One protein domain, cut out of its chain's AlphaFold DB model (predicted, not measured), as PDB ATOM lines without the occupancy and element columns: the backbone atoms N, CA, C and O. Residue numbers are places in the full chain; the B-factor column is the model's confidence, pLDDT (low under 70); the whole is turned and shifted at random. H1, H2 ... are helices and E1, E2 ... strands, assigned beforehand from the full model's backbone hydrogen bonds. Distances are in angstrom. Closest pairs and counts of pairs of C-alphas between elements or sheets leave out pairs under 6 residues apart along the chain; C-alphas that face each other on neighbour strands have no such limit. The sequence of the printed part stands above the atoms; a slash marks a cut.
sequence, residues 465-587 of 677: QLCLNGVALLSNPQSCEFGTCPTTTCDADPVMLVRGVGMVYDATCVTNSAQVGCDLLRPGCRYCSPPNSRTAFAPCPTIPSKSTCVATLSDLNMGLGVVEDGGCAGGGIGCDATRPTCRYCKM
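AT A GLANCE: This is residues 465 to 587 of the 677 residues of an uncharacterized protein of Aphanomyces astaci (UniProt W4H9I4). With little regular structure, this domain is mostly loops, with two small two-stranded antiparallel sheets, E2-E3 and E4-E5, set along the longest axis and short H3 between them. The order is E1, H1, E2, H2, E3, H3, E4, H4, E5; the class is mixed, with 40 of 123 printed residues in named elements. It is compact, radius of gyration of the C-alphas 14.8 A, spanning 47 by 33 by 23 A.

HOW THE PARTS SIT: E1, residues 472 to 474, pairs with no named strand. Look next at antiparallel E2, residues 502 to 505, and E3, residues 525 to 528: N 502 and O 528 are 2.8 A apart. H3, residues 553 to 557, comes closest to E2 at C-alphas 554 and 502, 5.3 A. In antiparallel E4, residues 560 to 564, and E5, residues 582 to 586, N 561 and O 585 are 2.8 A apart. The O i to N i+4 pair is within hydrogen-bond range in H3 and H1, residues 494 to 498; H2, residues 508 to 511, is too short for one; H4, residues 566 to 570, has 0 of 1, but 2 of 2 O i to N i+3.

IN THESE COORDINATES: Find E1 beginning at C-alpha 472, (29.875, 28.948, -36.002). E4 runs 13.7 A; E5 runs 13.4 A to C-alpha 586, (20.133, 23.532, -45.786).

THE WHOLE: The printed part has no cut. Its farthest C-alphas, 511 and 570, are 47.0 A apart. The longest link, E3 to H3, has 24 residues. Mean pLDDT of the printed part is 71.9, with 46 residues under 70.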
ATOM      1  N   GLN A 465      31.318  23.858 -34.175       83.06
ATOM      2  CA  GLN A 465      30.141  24.000 -33.311       83.06
ATOM      3  C   GLN A 465      29.331  25.226 -33.736       83.06
ATOM      4  O   GLN A 465      29.907  26.277 -34.001       83.06
ATOM      5  N   LEU A 466      28.000  25.116 -33.753       80.38
ATOM      6  CA  LEU A 466      27.100  26.254 -33.935       80.38
ATOM      7  C   LEU A 466      26.586  26.729 -32.571       80.38
ATOM      8  O   LEU A 466      26.072  25.941 -31.777       80.38
ATOM      9  N   CYS A 467      26.725  28.018 -32.298       83.75
ATOM     10  CA  CYS A 467      26.164  28.667 -31.126       83.75
ATOM     11  C   CYS A 467      24.659  28.909 -31.301       83.75
ATOM     12  O   CYS A 467      24.151  28.997 -32.420       83.75
ATOM     13  N   LEU A 468      23.930  29.069 -30.189       80.94
ATOM     14  CA  LEU A 468      22.476  29.309 -30.209       80.94
ATOM     15  C   LEU A 468      22.084  30.548 -31.032       80.94
ATOM     16  O   LEU A 468      21.030  30.568 -31.665       80.94
ATOM     17  N   ASN A 469      22.952  31.560 -31.060       77.00
ATOM     18  CA  ASN A 469      22.772  32.783 -31.839       77.00
ATOM     19  C   ASN A 469      23.168  32.645 -33.324       77.00
ATOM     20  O   ASN A 469      23.071  33.620 -34.057       77.00
ATOM     21  N   GLY A 470      23.586  31.460 -33.780       74.81
ATOM     22  CA  GLY A 470      23.924  31.186 -35.180       74.81
ATOM     23  C   GLY A 470      25.398  31.357 -35.546       74.81
ATOM     24  O   GLY A 470      25.757  31.047 -36.673       74.81
ATOM     25  N   VAL A 471      26.264  31.785 -34.621       84.56
ATOM     26  CA  VAL A 471      27.708  31.872 -34.891       84.56
ATOM     27  C   VAL A 471      28.347  30.490 -34.863       84.56
ATOM     28  O   VAL A 471      28.214  29.753 -33.890       84.56
ATOM     29  N   ALA A 472      29.083  30.155 -35.911       84.62
ATOM     30  CA  ALA A 472      29.875  28.948 -36.002       84.62
ATOM     31  C   ALA A 472      31.297  29.183 -35.469       84.62
ATOM     32  O   ALA A 472      31.927  30.208 -35.733       84.62
ATOM     33  N   LEU A 473      31.811  28.199 -34.736       84.38
ATOM     34  CA  LEU A 473      33.166  28.143 -34.194       84.38
ATOM     35  C   LEU A 473      33.893  26.917 -34.746       84.38
ATOM     36  O   LEU A 473      33.283  25.865 -34.933       84.38
ATOM     37  N   LEU A 474      35.202  27.041 -34.965       84.06
ATOM     38  CA  LEU A 474      36.087  25.909 -35.246       84.06
ATOM     39  C   LEU A 474      36.650  25.349 -33.939       84.06
ATOM     40  O   LEU A 474      36.933  26.113 -33.012       84.06
ATOM     41  N   SER A 475      36.828  24.029 -33.871       82.00
ATOM     42  CA  SER A 475      37.543  23.417 -32.750       82.00
ATOM     43  C   SER A 475      39.031  23.744 -32.816       82.00
ATOM     44  O   SER A 475      39.619  23.924 -33.886       82.00
ATOM     45  N   ASN A 476      39.660  23.826 -31.647       81.25
ATOM     46  CA  ASN A 476      41.107  23.904 -31.570       81.25
ATOM     47  C   ASN A 476      41.701  22.573 -32.080       81.25
ATOM     48  O   ASN A 476      41.380  21.525 -31.522       81.25
ATOM     49  N   PRO A 477      42.585  22.579 -33.094       70.62
ATOM     50  CA  PRO A 477      43.108  21.350 -33.694       70.62
ATOM     51  C   PRO A 477      44.017  20.529 -32.760       70.62
ATOM     52  O   PRO A 477      44.332  19.388 -33.079       70.62
ATOM     53  N   GLN A 478      44.455  21.092 -31.628       76.88
ATOM     54  CA  GLN A 478      45.307  20.427 -30.638       76.88
ATOM     55  C   GLN A 478      44.523  19.913 -29.423       76.88
ATOM     56  O   GLN A 478      44.862  18.855 -28.902       76.88
ATOM     57  N   SER A 479      43.500  20.640 -28.955       82.50
ATOM     58  CA  SER A 479      42.697  20.235 -27.783       82.50
ATOM     59  C   SER A 479      41.330  19.645 -28.130       82.50
ATOM     60  O   SER A 479      40.700  19.030 -27.278       82.50
ATOM     61  N   CYS A 480      40.858  19.820 -29.368       81.94
ATOM     62  CA  CYS A 480      39.500  19.491 -29.811       81.94
ATOM     63  C   CYS A 480      38.377  20.141 -28.986       81.94
ATOM     64  O   CYS A 480      37.236  19.680 -29.008       81.94
ATOM     65  N   GLU A 481      38.685  21.244 -28.305       84.19
ATOM     66  CA  GLU A 481      37.728  22.059 -27.559       84.19
ATOM     67  C   GLU A 481      37.298  23.289 -28.371       84.19
ATOM     68  O   GLU A 481      38.020  23.762 -29.256       84.19
ATOM     69  N   PHE A 482      36.120  23.826 -28.051       83.56
ATOM     70  CA  PHE A 482      35.587  25.053 -28.642       83.56
ATOM     71  C   PHE A 482      35.771  26.238 -27.694       83.56
ATOM     72  O   PHE A 482      35.701  26.098 -26.473       83.56
ATOM     73  N   GLY A 483      35.967  27.427 -28.264       81.75
ATOM     74  CA  GLY A 483      35.897  28.668 -27.496       81.75
ATOM     75  C   GLY A 483      34.485  28.939 -26.966       81.75
ATOM     76  O   GLY A 483      33.503  28.341 -27.405       81.75
ATOM     77  N   THR A 484      34.367  29.882 -26.032       85.50
ATOM     78  CA  THR A 484      33.062  30.322 -25.525       85.50
ATOM     79  C   THR A 484      32.231  30.949 -26.645       85.50
ATOM     80  O   THR A 484      32.728  31.796 -27.389       85.50
ATOM     81  N   CYS A 485      30.955  30.564 -26.742       85.31
ATOM     82  CA  CYS A 485      30.032  31.143 -27.714       85.31
ATOM     83  C   CYS A 485      29.896  32.660 -27.517       85.31
ATOM     84  O   CYS A 485      29.527  33.094 -26.420       85.31
ATOM     85  N   PRO A 486      30.169  33.474 -28.553       86.25
ATOM     86  CA  PRO A 486      30.029  34.917 -28.448       86.25
ATOM     87  C   PRO A 486      28.554  35.308 -28.400       86.25
ATOM     88  O   PRO A 486      27.697  34.615 -28.942       86.25
ATOM     89  N   THR A 487      28.260  36.454 -27.791       83.56
ATOM     90  CA  THR A 487      26.915  37.046 -27.816       83.56
ATOM     91  C   THR A 487      26.624  37.754 -29.145       83.56
ATOM     92  O   THR A 487      25.478  37.755 -29.590       83.56
ATOM     93  N   THR A 488      27.650  38.301 -29.806       81.31
ATOM     94  CA  THR A 488      27.561  38.959 -31.120       81.31
ATOM     95  C   THR A 488      27.193  37.967 -32.223       81.31
ATOM     96  O   THR A 488      27.754  36.876 -32.262       81.31
ATOM     97  N   THR A 489      26.311  38.353 -33.152       82.69
ATOM     98  CA  THR A 489      26.021  37.596 -34.382       82.69
ATOM     99  C   THR A 489      26.824  38.140 -35.566       82.69
ATOM    100  O   THR A 489      26.900  39.352 -35.776       82.69
ATOM    101  N   CYS A 490      27.430  37.248 -36.353       80.50
ATOM    102  CA  CYS A 490      28.307  37.609 -37.469       80.50
ATOM    103  C   CYS A 490      27.710  37.169 -38.807       80.50
ATOM    104  O   CYS A 490      28.243  36.283 -39.473       80.50
ATOM    105  N   ASP A 491      26.612  37.816 -39.195       72.25
ATOM    106  CA  ASP A 491      25.927  37.555 -40.460       72.25
ATOM    107  C   ASP A 491      26.284  38.631 -41.491       72.25
ATOM    108  O   ASP A 491      26.183  39.833 -41.222       72.25
ATOM    109  N   ALA A 492      26.714  38.230 -42.685       66.69
ATOM    110  CA  ALA A 492      26.901  39.184 -43.771       66.69
ATOM    111  C   ALA A 492      25.532  39.703 -44.249       66.69
ATOM    112  O   ALA A 492      24.606  38.926 -44.482       66.69
ATOM    113  N   ASP A 493      25.407  41.022 -44.402       62.62
ATOM    114  CA  ASP A 493      24.208  41.642 -44.973       62.62
ATOM    115  C   ASP A 493      23.979  41.145 -46.420       62.62
ATOM    116  O   ASP A 493      24.962  40.936 -47.143       62.62
ATOM    117  N   PRO A 494      22.721  40.966 -46.874       54.44
ATOM    118  CA  PRO A 494      22.377  40.608 -48.247       54.44
ATOM    119  C   PRO A 494      23.204  41.289 -49.346       54.44
ATOM    120  O   PRO A 494      23.570  40.628 -50.317       54.44
ATOM    121  N   VAL A 495      23.559  42.573 -49.202       48.81
ATOM    122  CA  VAL A 495      24.373  43.286 -50.201       48.81
ATOM    123  C   VAL A 495      25.801  42.737 -50.268       48.81
ATOM    124  O   VAL A 495      26.370  42.630 -51.356       48.81
ATOM    125  N   MET A 496      26.384  42.365 -49.128       55.03
ATOM    126  CA  MET A 496      27.718  41.758 -49.051       55.03
ATOM    127  C   MET A 496      27.704  40.310 -49.548       55.03
ATOM    128  O   MET A 496      28.621  39.892 -50.254       55.03
ATOM    129  N   LEU A 497      26.623  39.574 -49.276       55.44
ATOM    130  CA  LEU A 497      26.438  38.202 -49.753       55.44
ATOM    131  C   LEU A 497      26.313  38.114 -51.277       55.44
ATOM    132  O   LEU A 497      26.966  37.272 -51.890       55.44
ATOM    133  N   VAL A 498      25.565  39.026 -51.911       47.31
ATOM    134  CA  VAL A 498      25.480  39.124 -53.386       47.31
ATOM    135  C   VAL A 498      26.852  39.390 -54.021       47.31
ATOM    136  O   VAL A 498      27.094  39.034 -55.172       47.31
ATOM    137  N   ARG A 499      27.782  39.981 -53.263       46.81
ATOM    138  CA  ARG A 499      29.159  40.271 -53.689       46.81
ATOM    139  C   ARG A 499      30.147  39.156 -53.334       46.81
ATOM    140  O   ARG A 499      31.351  39.352 -53.489       46.81
ATOM    141  N   GLY A 500      29.654  38.010 -52.856       56.00
ATOM    142  CA  GLY A 500      30.481  36.891 -52.424       56.00
ATOM    143  C   GLY A 500      31.409  37.294 -51.285       56.00
ATOM    144  O   GLY A 500      32.601  37.039 -51.363       56.00
ATOM    145  N   VAL A 501      30.904  37.993 -50.268       64.81
ATOM    146  CA  VAL A 501      31.645  38.324 -49.044       64.81
ATOM    147  C   VAL A 501      30.884  37.736 -47.865       64.81
ATOM    148  O   VAL A 501      29.723  38.065 -47.631       64.81
ATOM    149  N   GLY A 502      31.558  36.846 -47.144       75.12
ATOM    150  CA  GLY A 502      31.067  36.200 -45.939       75.12
ATOM    151  C   GLY A 502      31.474  36.941 -44.671       75.12
ATOM    152  O   GLY A 502      32.172  37.959 -44.706       75.12
ATOM    153  N   MET A 503      31.053  36.414 -43.525       83.38
ATOM    154  CA  MET A 503      31.414  36.964 -42.223       83.38
ATOM    155  C   MET A 503      31.576  35.862 -41.179       83.38
ATOM    156  O   MET A 503      30.832  34.885 -41.177       83.38
ATOM    157  N   VAL A 504      32.561  36.017 -40.297       87.25
ATOM    158  CA  VAL A 504      32.924  35.041 -39.262       87.25
ATOM    159  C   VAL A 504      33.207  35.721 -37.933       87.25
ATOM    160  O   VAL A 504      33.478  36.920 -37.897       87.25
ATOM    161  N   TYR A 505      33.167  34.958 -36.841       88.12
ATOM    162  CA  TYR A 505      33.665  35.436 -35.557       88.12
ATOM    163  C   TYR A 505      35.181  35.240 -35.465       88.12
ATOM    164  O   TYR A 505      35.700  34.153 -35.709       88.12
ATOM    165  N   ASP A 506      35.882  36.305 -35.102       85.00
ATOM    166  CA  ASP A 506      37.318  36.364 -34.879       85.00
ATOM    167  C   ASP A 506      37.559  37.133 -33.572       85.00
ATOM    168  O   ASP A 506      37.384  38.352 -33.498       85.00
ATOM    169  N   ALA A 507      37.971  36.419 -32.521       81.12
ATOM    170  CA  ALA A 507      38.202  37.003 -31.200       81.12
ATOM    171  C   ALA A 507      39.257  38.126 -31.221       81.12
ATOM    172  O   ALA A 507      39.240  39.005 -30.360       81.12
ATOM    173  N   THR A 508      40.144  38.157 -32.225       79.56
ATOM    174  CA  THR A 508      41.114  39.248 -32.385       79.56
ATOM    175  C   THR A 508      40.451  40.568 -32.782       79.56
ATOM    176  O   THR A 508      40.950  41.631 -32.417       79.56
ATOM    177  N   CYS A 509      39.276  40.534 -33.423       75.19
ATOM    178  CA  CYS A 509      38.487  41.727 -33.733       75.19
ATOM    179  C   CYS A 509      37.802  42.336 -32.500       75.19
ATOM    180  O   CYS A 509      37.284  43.450 -32.587       75.19
ATOM    181  N   VAL A 510      37.788  41.640 -31.356       77.00
ATOM    182  CA  VAL A 510      37.313  42.203 -30.081       77.00
ATOM    183  C   VAL A 510      38.354  43.164 -29.505       77.00
ATOM    184  O   VAL A 510      38.010  44.247 -29.042       77.00
ATOM    185  N   THR A 511      39.632  42.781 -29.547       70.62
ATOM    186  CA  THR A 511      40.736  43.548 -28.946       70.62
ATOM    187  C   THR A 511      41.463  44.447 -29.944       70.62
ATOM    188  O   THR A 511      42.125  45.399 -29.538       70.62
ATOM    189  N   ASN A 512      41.334  44.181 -31.247       66.06
ATOM    190  CA  ASN A 512      41.989  44.927 -32.316       66.06
ATOM    191  C   ASN A 512      41.070  45.096 -33.541       66.06
ATOM    192  O   ASN A 512      41.247  44.470 -34.587       66.06
ATOM    193  N   SER A 513      40.105  46.009 -33.429       59.44
ATOM    194  CA  SER A 513      39.156  46.353 -34.501       59.44
ATOM    195  C   SER A 513      39.802  47.028 -35.729       59.44
ATOM    196  O   SER A 513      39.167  47.199 -36.777       59.44
ATOM    197  N   ALA A 514      41.088  47.388 -35.644       49.66
ATOM    198  CA  ALA A 514      41.831  47.979 -36.749       49.66
ATOM    199  C   ALA A 514      42.208  46.952 -37.832       49.66
ATOM    200  O   ALA A 514      42.435  47.350 -38.980       49.66
ATOM    201  N   GLN A 515      42.219  45.648 -37.522       54.75
ATOM    202  CA  GLN A 515      42.579  44.618 -38.498       54.75
ATOM    203  C   GLN A 515      41.641  44.595 -39.720       54.75
ATOM    204  O   GLN A 515      40.475  45.002 -39.682       54.75
ATOM    205  N   VAL A 516      42.180  44.136 -40.852       54.44
ATOM    206  CA  VAL A 516      41.451  44.047 -42.124       54.44
ATOM    207  C   VAL A 516      40.299  43.052 -41.989       54.44
ATOM    208  O   VAL A 516      40.504  41.919 -41.557       54.44
ATOM    209  N   GLY A 517      39.097  43.482 -42.367       63.38
ATOM    210  CA  GLY A 517      37.871  42.697 -42.258       63.38
ATOM    211  C   GLY A 517      37.110  42.866 -40.943       63.38
ATOM    212  O   GLY A 517      35.928  42.562 -40.945       63.38
ATOM    213  N   CYS A 518      37.699  43.372 -39.852       70.06
ATOM    214  CA  CYS A 518      36.949  43.528 -38.597       70.06
ATOM    215  C   CYS A 518      35.802  44.537 -38.743       70.06
ATOM    216  O   CYS A 518      36.001  45.643 -39.256       70.06
ATOM    217  N   ASP A 519      34.616  44.149 -38.284       68.38
ATOM    218  CA  ASP A 519      33.419  44.981 -38.278       68.38
ATOM    219  C   ASP A 519      33.426  45.893 -37.048       68.38
ATOM    220  O   ASP A 519      33.484  45.444 -35.904       68.38
ATOM    221  N   LEU A 520      33.382  47.201 -37.302       59.12
ATOM    222  CA  LEU A 520      33.398  48.226 -36.262       59.12
ATOM    223  C   LEU A 520      32.085  48.299 -35.479       59.12
ATOM    224  O   LEU A 520      32.085  48.755 -34.340       59.12
ATOM    225  N   LEU A 521      30.974  47.873 -36.083       62.06
ATOM    226  CA  LEU A 521      29.649  47.887 -35.466       62.06
ATOM    227  C   LEU A 521      29.367  46.599 -34.692       62.06
ATOM    228  O   LEU A 521      28.510  46.583 -33.811       62.06
ATOM    229  N   ARG A 522      30.091  45.521 -35.009       73.12
ATOM    230  CA  ARG A 522      29.940  44.205 -34.380       73.12
ATOM    231  C   ARG A 522      31.295  43.695 -33.885       73.12
ATOM    232  O   ARG A 522      31.952  42.929 -34.592       73.12
ATOM    233  N   PRO A 523      31.716  44.103 -32.671       77.44
ATOM    234  CA  PRO A 523      32.974  43.666 -32.078       77.44
ATOM    235  C   PRO A 523      33.102  42.141 -32.078       77.44
ATOM    236  O   PRO A 523      32.191  41.423 -31.658       77.44
ATOM    237  N   GLY A 524      34.244  41.659 -32.567       78.44
ATOM    238  CA  GLY A 524      34.505  40.234 -32.754       78.44
ATOM    239  C   GLY A 524      34.047  39.657 -34.094       78.44
ATOM    240  O   GLY A 524      34.393  38.521 -34.381       78.44
ATOM    241  N   CYS A 525      33.335  40.395 -34.949       82.56
ATOM    242  CA  CYS A 525      32.999  39.917 -36.291       82.56
ATOM    243  C   CYS A 525      34.000  40.395 -37.343       82.56
ATOM    244  O   CYS A 525      34.524  41.509 -37.275       82.56
ATOM    245  N   ARG A 526      34.235  39.554 -38.349       81.75
ATOM    246  CA  ARG A 526      35.182  39.797 -39.433       81.75
ATOM    247  C   ARG A 526      34.602  39.399 -40.785       81.75
ATOM    248  O   ARG A 526      34.194  38.257 -40.967       81.75
ATOM    249  N   TYR A 527      34.614  40.314 -41.745       78.44
ATOM    250  CA  TYR A 527      34.373  40.021 -43.152       78.44
ATOM    251  C   TYR A 527      35.474  39.130 -43.717       78.44
ATOM    252  O   TYR A 527      36.667  39.346 -43.476       78.44
ATOM    253  N   CYS A 528      35.057  38.154 -44.506       72.19
ATOM    254  CA  CYS A 528      35.926  37.207 -45.176       72.19
ATOM    255  C   CYS A 528      35.436  36.972 -46.602       72.19
ATOM    256  O   CYS A 528      34.295  37.278 -46.942       72.19
ATOM    257  N   SER A 529      36.288  36.438 -47.465       67.69
ATOM    258  CA  SER A 529      35.916  36.147 -48.848       67.69
ATOM    259  C   SER A 529      35.923  34.643 -49.137       67.69
ATOM    260  O   SER A 529      36.677  33.910 -48.501       67.69
ATOM    261  N   PRO A 530      35.151  34.148 -50.117       56.28
ATOM    262  CA  PRO A 530      35.235  32.781 -50.591       56.28
ATOM    263  C   PRO A 530      36.669  32.423 -50.988       56.28
ATOM    264  O   PRO A 530      37.438  33.310 -51.399       56.28
ATOM    265  N   PRO A 531      37.032  31.132 -50.925       46.25
ATOM    266  CA  PRO A 531      38.253  30.644 -51.543       46.25
ATOM    267  C   PRO A 531      38.317  31.146 -52.996       46.25
ATOM    268  O   PRO A 531      37.365  30.972 -53.752       46.25
ATOM    269  N   ASN A 532      39.427  31.784 -53.379       41.75
ATOM    270  CA  ASN A 532      39.695  32.339 -54.722       41.75
ATOM    271  C   ASN A 532      39.068  33.710 -55.069       41.75
ATOM    272  O   ASN A 532      39.201  34.165 -56.206       41.75
ATOM    273  N   SER A 533      38.449  34.409 -54.113       42.41
ATOM    274  CA  SER A 533      37.961  35.783 -54.313       42.41
ATOM    275  C   SER A 533      39.095  36.828 -54.301       42.41
ATOM    276  O   SER A 533      40.082  36.686 -53.581       42.41
ATOM    277  N   ARG A 534      38.961  37.900 -55.100       40.38
ATOM    278  CA  ARG A 534      39.944  39.003 -55.240       40.38
ATOM    279  C   ARG A 534      39.572  40.245 -54.423       40.38
ATOM    280  O   ARG A 534      39.709  41.368 -54.900       40.38
ATOM    281  N   THR A 535      39.061  40.051 -53.211       48.00
ATOM    282  CA  THR A 535      38.795  41.160 -52.276       48.00
ATOM    283  C   THR A 535      39.990  41.398 -51.348       48.00
ATOM    284  O   THR A 535      40.929  40.605 -51.311       48.00
ATOM    285  N   ALA A 536      39.961  42.490 -50.580       48.53
ATOM    286  CA  ALA A 536      40.941  42.760 -49.525       48.53
ATOM    287  C   ALA A 536      40.709  41.925 -48.244       48.53
ATOM    288  O   ALA A 536      41.491  42.031 -47.303       48.53
ATOM    289  N   PHE A 537      39.634  41.128 -48.169       62.22
ATOM    290  CA  PHE A 537      39.329  40.308 -46.997       62.22
ATOM    291  C   PHE A 537      40.109  38.990 -47.015       62.22
ATOM    292  O   PHE A 537      40.370  38.417 -48.070       62.22
ATOM    293  N   ALA A 538      40.463  38.488 -45.830       64.19
ATOM    294  CA  ALA A 538      41.041  37.156 -45.713       64.19
ATOM    295  C   ALA A 538      40.015  36.091 -46.161       64.19
ATOM    296  O   ALA A 538      38.811  36.302 -45.987       64.19
ATOM    297  N   PRO A 539      40.451  34.938 -46.704       65.06
ATOM    298  CA  PRO A 539      39.535  33.850 -47.014       65.06
ATOM    299  C   PRO A 539      38.745  33.402 -45.780       65.06
ATOM    300  O   PRO A 539      39.294  33.350 -44.678       65.06
ATOM    301  N   CYS A 540      37.473  33.053 -45.960       77.62
ATOM    302  CA  CYS A 540      36.677  32.461 -44.894       77.62
ATOM    303  C   CYS A 540      37.315  31.128 -44.466       77.62
ATOM    304  O   CYS A 540      37.638  30.318 -45.342       77.62
ATOM    305  N   PRO A 541      37.507  30.875 -43.156       82.44
ATOM    306  CA  PRO A 541      38.052  29.612 -42.680       82.44
ATOM    307  C   PRO A 541      37.217  28.436 -43.180       82.44
ATOM    308  O   PRO A 541      35.988  28.462 -43.113       82.44
ATOM    309  N   THR A 542      37.885  27.412 -43.693       78.31
ATOM    310  CA  THR A 542      37.255  26.184 -44.182       78.31
ATOM    311  C   THR A 542      37.053  25.198 -43.042       78.31
ATOM    312  O   THR A 542      37.924  25.073 -42.182       78.31
ATOM    313  N   ILE A 543      35.948  24.460 -43.065       74.06
ATOM    314  CA  ILE A 543      35.705  23.361 -42.133       74.06
ATOM    315  C   ILE A 543      36.571  22.166 -42.556       74.06
ATOM    316  O   ILE A 543      36.456  21.720 -43.697       74.06
ATOM    317  N   PRO A 544      37.448  21.634 -41.688       69.38
ATOM    318  CA  PRO A 544      38.209  20.429 -42.002       69.38
ATOM    319  C   PRO A 544      37.283  19.269 -42.401       69.38
ATOM    320  O   PRO A 544      36.392  18.895 -41.642       69.38
ATOM    321  N   SER A 545      37.495  18.709 -43.593       66.94
ATOM    322  CA  SER A 545      36.722  17.590 -44.144       66.94
ATOM    323  C   SER A 545      37.610  16.719 -45.035       66.94
ATOM    324  O   SER A 545      38.593  17.208 -45.596       66.94
ATOM    325  N   LYS A 546      37.272  15.429 -45.156       61.34
ATOM    326  CA  LYS A 546      37.898  14.509 -46.121       61.34
ATOM    327  C   LYS A 546      37.330  14.656 -47.539       61.34
ATOM    328  O   LYS A 546      37.957  14.193 -48.486       61.34
ATOM    329  N   SER A 547      36.172  15.301 -47.678       67.38
ATOM    330  CA  SER A 547      35.508  15.542 -48.960       67.38
ATOM    331  C   SER A 547      36.138  16.714 -49.719       67.38
ATOM    332  O   SER A 547      36.663  17.664 -49.132       67.38
ATOM    333  N   THR A 548      36.023  16.677 -51.047       68.88
ATOM    334  CA  THR A 548      36.370  17.807 -51.927       68.88
ATOM    335  C   THR A 548      35.366  18.970 -51.825       68.88
ATOM    336  O   THR A 548      35.693  20.128 -52.117       68.88
ATOM    337  N   CYS A 549      34.159  18.693 -51.332       73.00
ATOM    338  CA  CYS A 549      33.072  19.641 -51.115       73.00
ATOM    339  C   CYS A 549      33.126  20.242 -49.706       73.00
ATOM    340  O   CYS A 549      32.316  19.956 -48.831       73.00
ATOM    341  N   VAL A 550      34.120  21.100 -49.484       73.06
ATOM    342  CA  VAL A 550      34.355  21.755 -48.192       73.06
ATOM    343  C   VAL A 550      33.451  22.981 -47.997       73.06
ATOM    344  O   VAL A 550      33.386  23.845 -48.877       73.06
ATOM    345  N   ALA A 551      32.794  23.078 -46.838       77.50
ATOM    346  CA  ALA A 551      32.080  24.276 -46.387       77.50
ATOM    347  C   ALA A 551      33.027  25.258 -45.673       77.50
ATOM    348  O   ALA A 551      34.058  24.863 -45.126       77.50
ATOM    349  N   THR A 552      32.679  26.541 -45.637       81.62
ATOM    350  CA  THR A 552      33.353  27.559 -44.822       81.62
ATOM    351  C   THR A 552      32.574  27.865 -43.545       81.62
ATOM    352  O   THR A 552      31.385  27.575 -43.426       81.62
ATOM    353  N   LEU A 553      33.227  28.507 -42.578       81.31
ATOM    354  CA  LEU A 553      32.572  28.964 -41.352       81.31
ATOM    355  C   LEU A 553      31.465  29.994 -41.639       81.31
ATOM    356  O   LEU A 553      30.456  30.030 -40.940       81.31
ATOM    357  N   SER A 554      31.624  30.787 -42.706       82.94
ATOM    358  CA  SER A 554      30.576  31.702 -43.163       82.94
ATOM    359  C   SER A 554      29.374  30.955 -43.744       82.94
ATOM    360  O   SER A 554      28.255  31.435 -43.586       82.94
ATOM    361  N   ASP A 555      29.576  29.805 -44.393       79.31
ATOM    362  CA  ASP A 555      28.472  28.976 -44.897       79.31
ATOM    363  C   ASP A 555      27.626  28.449 -43.735       79.31
ATOM    364  O   ASP A 555      26.401  28.568 -43.756       79.31
ATOM    365  N   LEU A 556      28.277  27.992 -42.660       79.94
ATOM    366  CA  LEU A 556      27.589  27.551 -41.446       79.94
ATOM    367  C   LEU A 556      26.809  28.682 -40.757       79.94
ATOM    368  O   LEU A 556      25.672  28.447 -40.345       79.94
ATOM    369  N   ASN A 557      27.361  29.902 -40.680       83.12
ATOM    370  CA  ASN A 557      26.635  31.073 -40.153       83.12
ATOM    371  C   ASN A 557      25.351  31.345 -40.952       83.12
ATOM    372  O   ASN A 557      24.303  31.655 -40.392       83.12
ATOM    373  N   MET A 558      25.406  31.143 -42.270       79.25
ATOM    374  CA  MET A 558      24.252  31.271 -43.162       79.25
ATOM    375  C   MET A 558      23.293  30.073 -43.109       79.25
ATOM    376  O   MET A 558      22.298  30.063 -43.833       79.25
ATOM    377  N   GLY A 559      23.548  29.062 -42.277       78.12
ATOM    378  CA  GLY A 559      22.739  27.844 -42.204       78.12
ATOM    379  C   GLY A 559      22.907  26.914 -43.410       78.12
ATOM    380  O   GLY A 559      22.010  26.113 -43.690       78.12
ATOM    381  N   LEU A 560      24.029  27.022 -44.124       83.62
ATOM    382  CA  LEU A 560      24.369  26.236 -45.306       83.62
ATOM    383  C   LEU A 560      25.383  25.138 -44.962       83.62
ATOM    384  O   LEU A 560      26.317  25.351 -44.195       83.62
ATOM    385  N   GLY A 561      25.212  23.971 -45.572       82.38
ATOM    386  CA  GLY A 561      26.211  22.908 -45.665       82.38
ATOM    387  C   GLY A 561      26.574  22.665 -47.128       82.38
ATOM    388  O   GLY A 561      25.903  23.182 -48.022       82.38
ATOM    389  N   VAL A 562      27.625  21.884 -47.381       81.88
ATOM    390  CA  VAL A 562      28.029  21.483 -48.738       81.88
ATOM    391  C   VAL A 562      28.246  19.974 -48.757       81.88
ATOM    392  O   VAL A 562      28.882  19.440 -47.851       81.88
ATOM    393  N   VAL A 563      27.702  19.300 -49.767       82.69
ATOM    394  CA  VAL A 563      27.757  17.840 -49.931       82.69
ATOM    395  C   VAL A 563      28.194  17.467 -51.338       82.69
ATOM    396  O   VAL A 563      28.031  18.258 -52.267       82.69
ATOM    397  N   GLU A 564      28.728  16.260 -51.495       82.62
ATOM    398  CA  GLU A 564      28.973  15.679 -52.813       82.62
ATOM    399  C   GLU A 564      27.648  15.248 -53.453       82.62
ATOM    400  O   GLU A 564      26.829  14.571 -52.833       82.62
ATOM    401  N   ASP A 565      27.428  15.669 -54.696       76.88
ATOM    402  CA  ASP A 565      26.262  15.308 -55.495       76.88
ATOM    403  C   ASP A 565      26.643  15.233 -56.981       76.88
ATOM    404  O   ASP A 565      26.853  16.249 -57.651       76.88
ATOM    405  N   GLY A 566      26.697  14.009 -57.511       75.69
ATOM    406  CA  GLY A 566      26.979  13.750 -58.926       75.69
ATOM    407  C   GLY A 566      25.922  14.308 -59.888       75.69
ATOM    408  O   GLY A 566      26.220  14.532 -61.060       75.69
ATOM    409  N   GLY A 567      24.712  14.605 -59.405       73.75
ATOM    410  CA  GLY A 567      23.658  15.264 -60.174       73.75
ATOM    411  C   GLY A 567      23.974  16.720 -60.527       73.75
ATOM    412  O   GLY A 567      23.372  17.262 -61.455       73.75
ATOM    413  N   CYS A 568      24.948  17.354 -59.862       70.25
ATOM    414  CA  CYS A 568      25.339  18.732 -60.167       70.25
ATOM    415  C   CYS A 568      26.068  18.914 -61.504       70.25
ATOM    416  O   CYS A 568      26.148  20.042 -61.993       70.25
ATOM    417  N   ALA A 569      26.468  17.824 -62.169       61.38
ATOM    418  CA  ALA A 569      26.966  17.861 -63.544       61.38
ATOM    419  C   ALA A 569      25.926  18.404 -64.552       61.38
ATOM    420  O   ALA A 569      26.303  18.962 -65.579       61.38
ATOM    421  N   GLY A 570      24.626  18.270 -64.252       47.91
ATOM    422  CA  GLY A 570      23.521  18.827 -65.044       47.91
ATOM    423  C   GLY A 570      22.968  20.160 -64.522       47.91
ATOM    424  O   GLY A 570      21.993  20.667 -65.072       47.91
ATOM    425  N   GLY A 571      23.561  20.726 -63.463       61.69
ATOM    426  CA  GLY A 571      23.029  21.883 -62.739       61.69
ATOM    427  C   GLY A 571      21.889  21.540 -61.766       61.69
ATOM    428  O   GLY A 571      21.598  20.379 -61.484       61.69
ATOM    429  N   GLY A 572      21.248  22.566 -61.198       67.31
ATOM    430  CA  GLY A 572      20.125  22.420 -60.262       67.31
ATOM    431  C   GLY A 572      20.249  23.280 -59.000       67.31
ATOM    432  O   GLY A 572      21.285  23.890 -58.740       67.31
ATOM    433  N   ILE A 573      19.175  23.335 -58.204       68.69
ATOM    434  CA  ILE A 573      19.086  24.187 -57.004       68.69
ATOM    435  C   ILE A 573      20.171  23.811 -55.989       68.69
ATOM    436  O   ILE A 573      20.185  22.700 -55.465       68.69
ATOM    437  N   GLY A 574      21.068  24.750 -55.698       67.62
ATOM    438  CA  GLY A 574      22.165  24.559 -54.754       67.62
ATOM    439  C   GLY A 574      23.456  24.020 -55.367       67.62
ATOM    440  O   GLY A 574      24.429  23.913 -54.638       67.62
ATOM    441  N   CYS A 575      23.533  23.695 -56.660       74.00
ATOM    442  CA  CYS A 575      24.796  23.225 -57.242       74.00
ATOM    443  C   CYS A 575      25.871  24.316 -57.244       74.00
ATOM    444  O   CYS A 575      25.614  25.462 -57.617       74.00
ATOM    445  N   ASP A 576      27.080  23.954 -56.825       65.25
ATOM    446  CA  ASP A 576      28.217  24.863 -56.786       65.25
ATOM    447  C   ASP A 576      28.788  25.046 -58.199       65.25
ATOM    448  O   ASP A 576      29.354  24.129 -58.793       65.25
ATOM    449  N   ALA A 577      28.670  26.263 -58.734       52.97
ATOM    450  CA  ALA A 577      29.130  26.609 -60.080       52.97
ATOM    451  C   ALA A 577      30.653  26.472 -60.272       52.97
ATOM    452  O   ALA A 577      31.134  26.422 -61.402       52.97
ATOM    453  N   THR A 578      31.420  26.431 -59.180       51.00
ATOM    454  CA  THR A 578      32.883  26.299 -59.199       51.00
ATOM    455  C   THR A 578      33.355  24.875 -58.924       51.00
ATOM    456  O   THR A 578      34.481  24.523 -59.277       51.00
ATOM    457  N   ARG A 579      32.495  24.048 -58.318       65.50
ATOM    458  CA  ARG A 579      32.765  22.651 -57.975       65.50
ATOM    459  C   ARG A 579      31.595  21.788 -58.464       65.50
ATOM    460  O   ARG A 579      30.651  21.570 -57.710       65.50
ATOM    461  N   PRO A 580      31.647  21.279 -59.707       66.88
ATOM    462  CA  PRO A 580      30.491  20.677 -60.383       66.88
ATOM    463  C   PRO A 580      30.004  19.353 -59.768       66.88
ATOM    464  O   PRO A 580      28.979  18.827 -60.187       66.88
ATOM    465  N   THR A 581      30.719  18.816 -58.777       78.06
ATOM    466  CA  THR A 581      30.337  17.642 -57.979       78.06
ATOM    467  C   THR A 581      29.812  18.013 -56.589       78.06
ATOM    468  O   THR A 581      29.615  17.121 -55.771       78.06
ATOM    469  N   CYS A 582      29.612  19.303 -56.291       79.00
ATOM    470  CA  CYS A 582      29.204  19.793 -54.975       79.00
ATOM    471  C   CYS A 582      27.851  20.506 -55.012       79.00
ATOM    472  O   CYS A 582      27.571  21.289 -55.923       79.00
ATOM    473  N   ARG A 583      27.046  20.314 -53.963       83.94
ATOM    474  CA  ARG A 583      25.780  21.020 -53.745       83.94
ATOM    475  C   ARG A 583      25.729  21.659 -52.360       83.94
ATOM    476  O   ARG A 583      25.995  21.002 -51.359       83.94
ATOM    477  N   TYR A 584      25.315  22.919 -52.298       84.62
ATOM    478  CA  TYR A 584      24.844  23.570 -51.085       84.62
ATOM    479  C   TYR A 584      23.508  22.978 -50.631       84.62
ATOM    480  O   TYR A 584      22.560  22.849 -51.409       84.62
ATOM    481  N   CYS A 585      23.415  22.683 -49.345       83.94
ATOM    482  CA  CYS A 585      22.222  22.154 -48.704       83.94
ATOM    483  C   CYS A 585      21.895  22.952 -47.432       83.94
ATOM    484  O   CYS A 585      22.728  23.671 -46.879       83.94
ATOM    485  N   LYS A 586      20.649  22.862 -46.977       84.31
ATOM    486  CA  LYS A 586      20.133  23.532 -45.786       84.31
ATOM    487  C   LYS A 586      20.490  22.731 -44.534       84.31
ATOM    488  O   LYS A 586      19.976  21.632 -44.335       84.31
ATOM    489  N   MET A 587      21.316  23.322 -43.672       75.25
ATOM    490  CA  MET A 587      21.598  22.828 -42.315       75.25
ATOM    491  C   MET A 587      20.618  23.409 -41.292       75.25
ATOM    492  O   MET A 587      20.182  22.731 -40.370       75.25
TER     493      MET A 587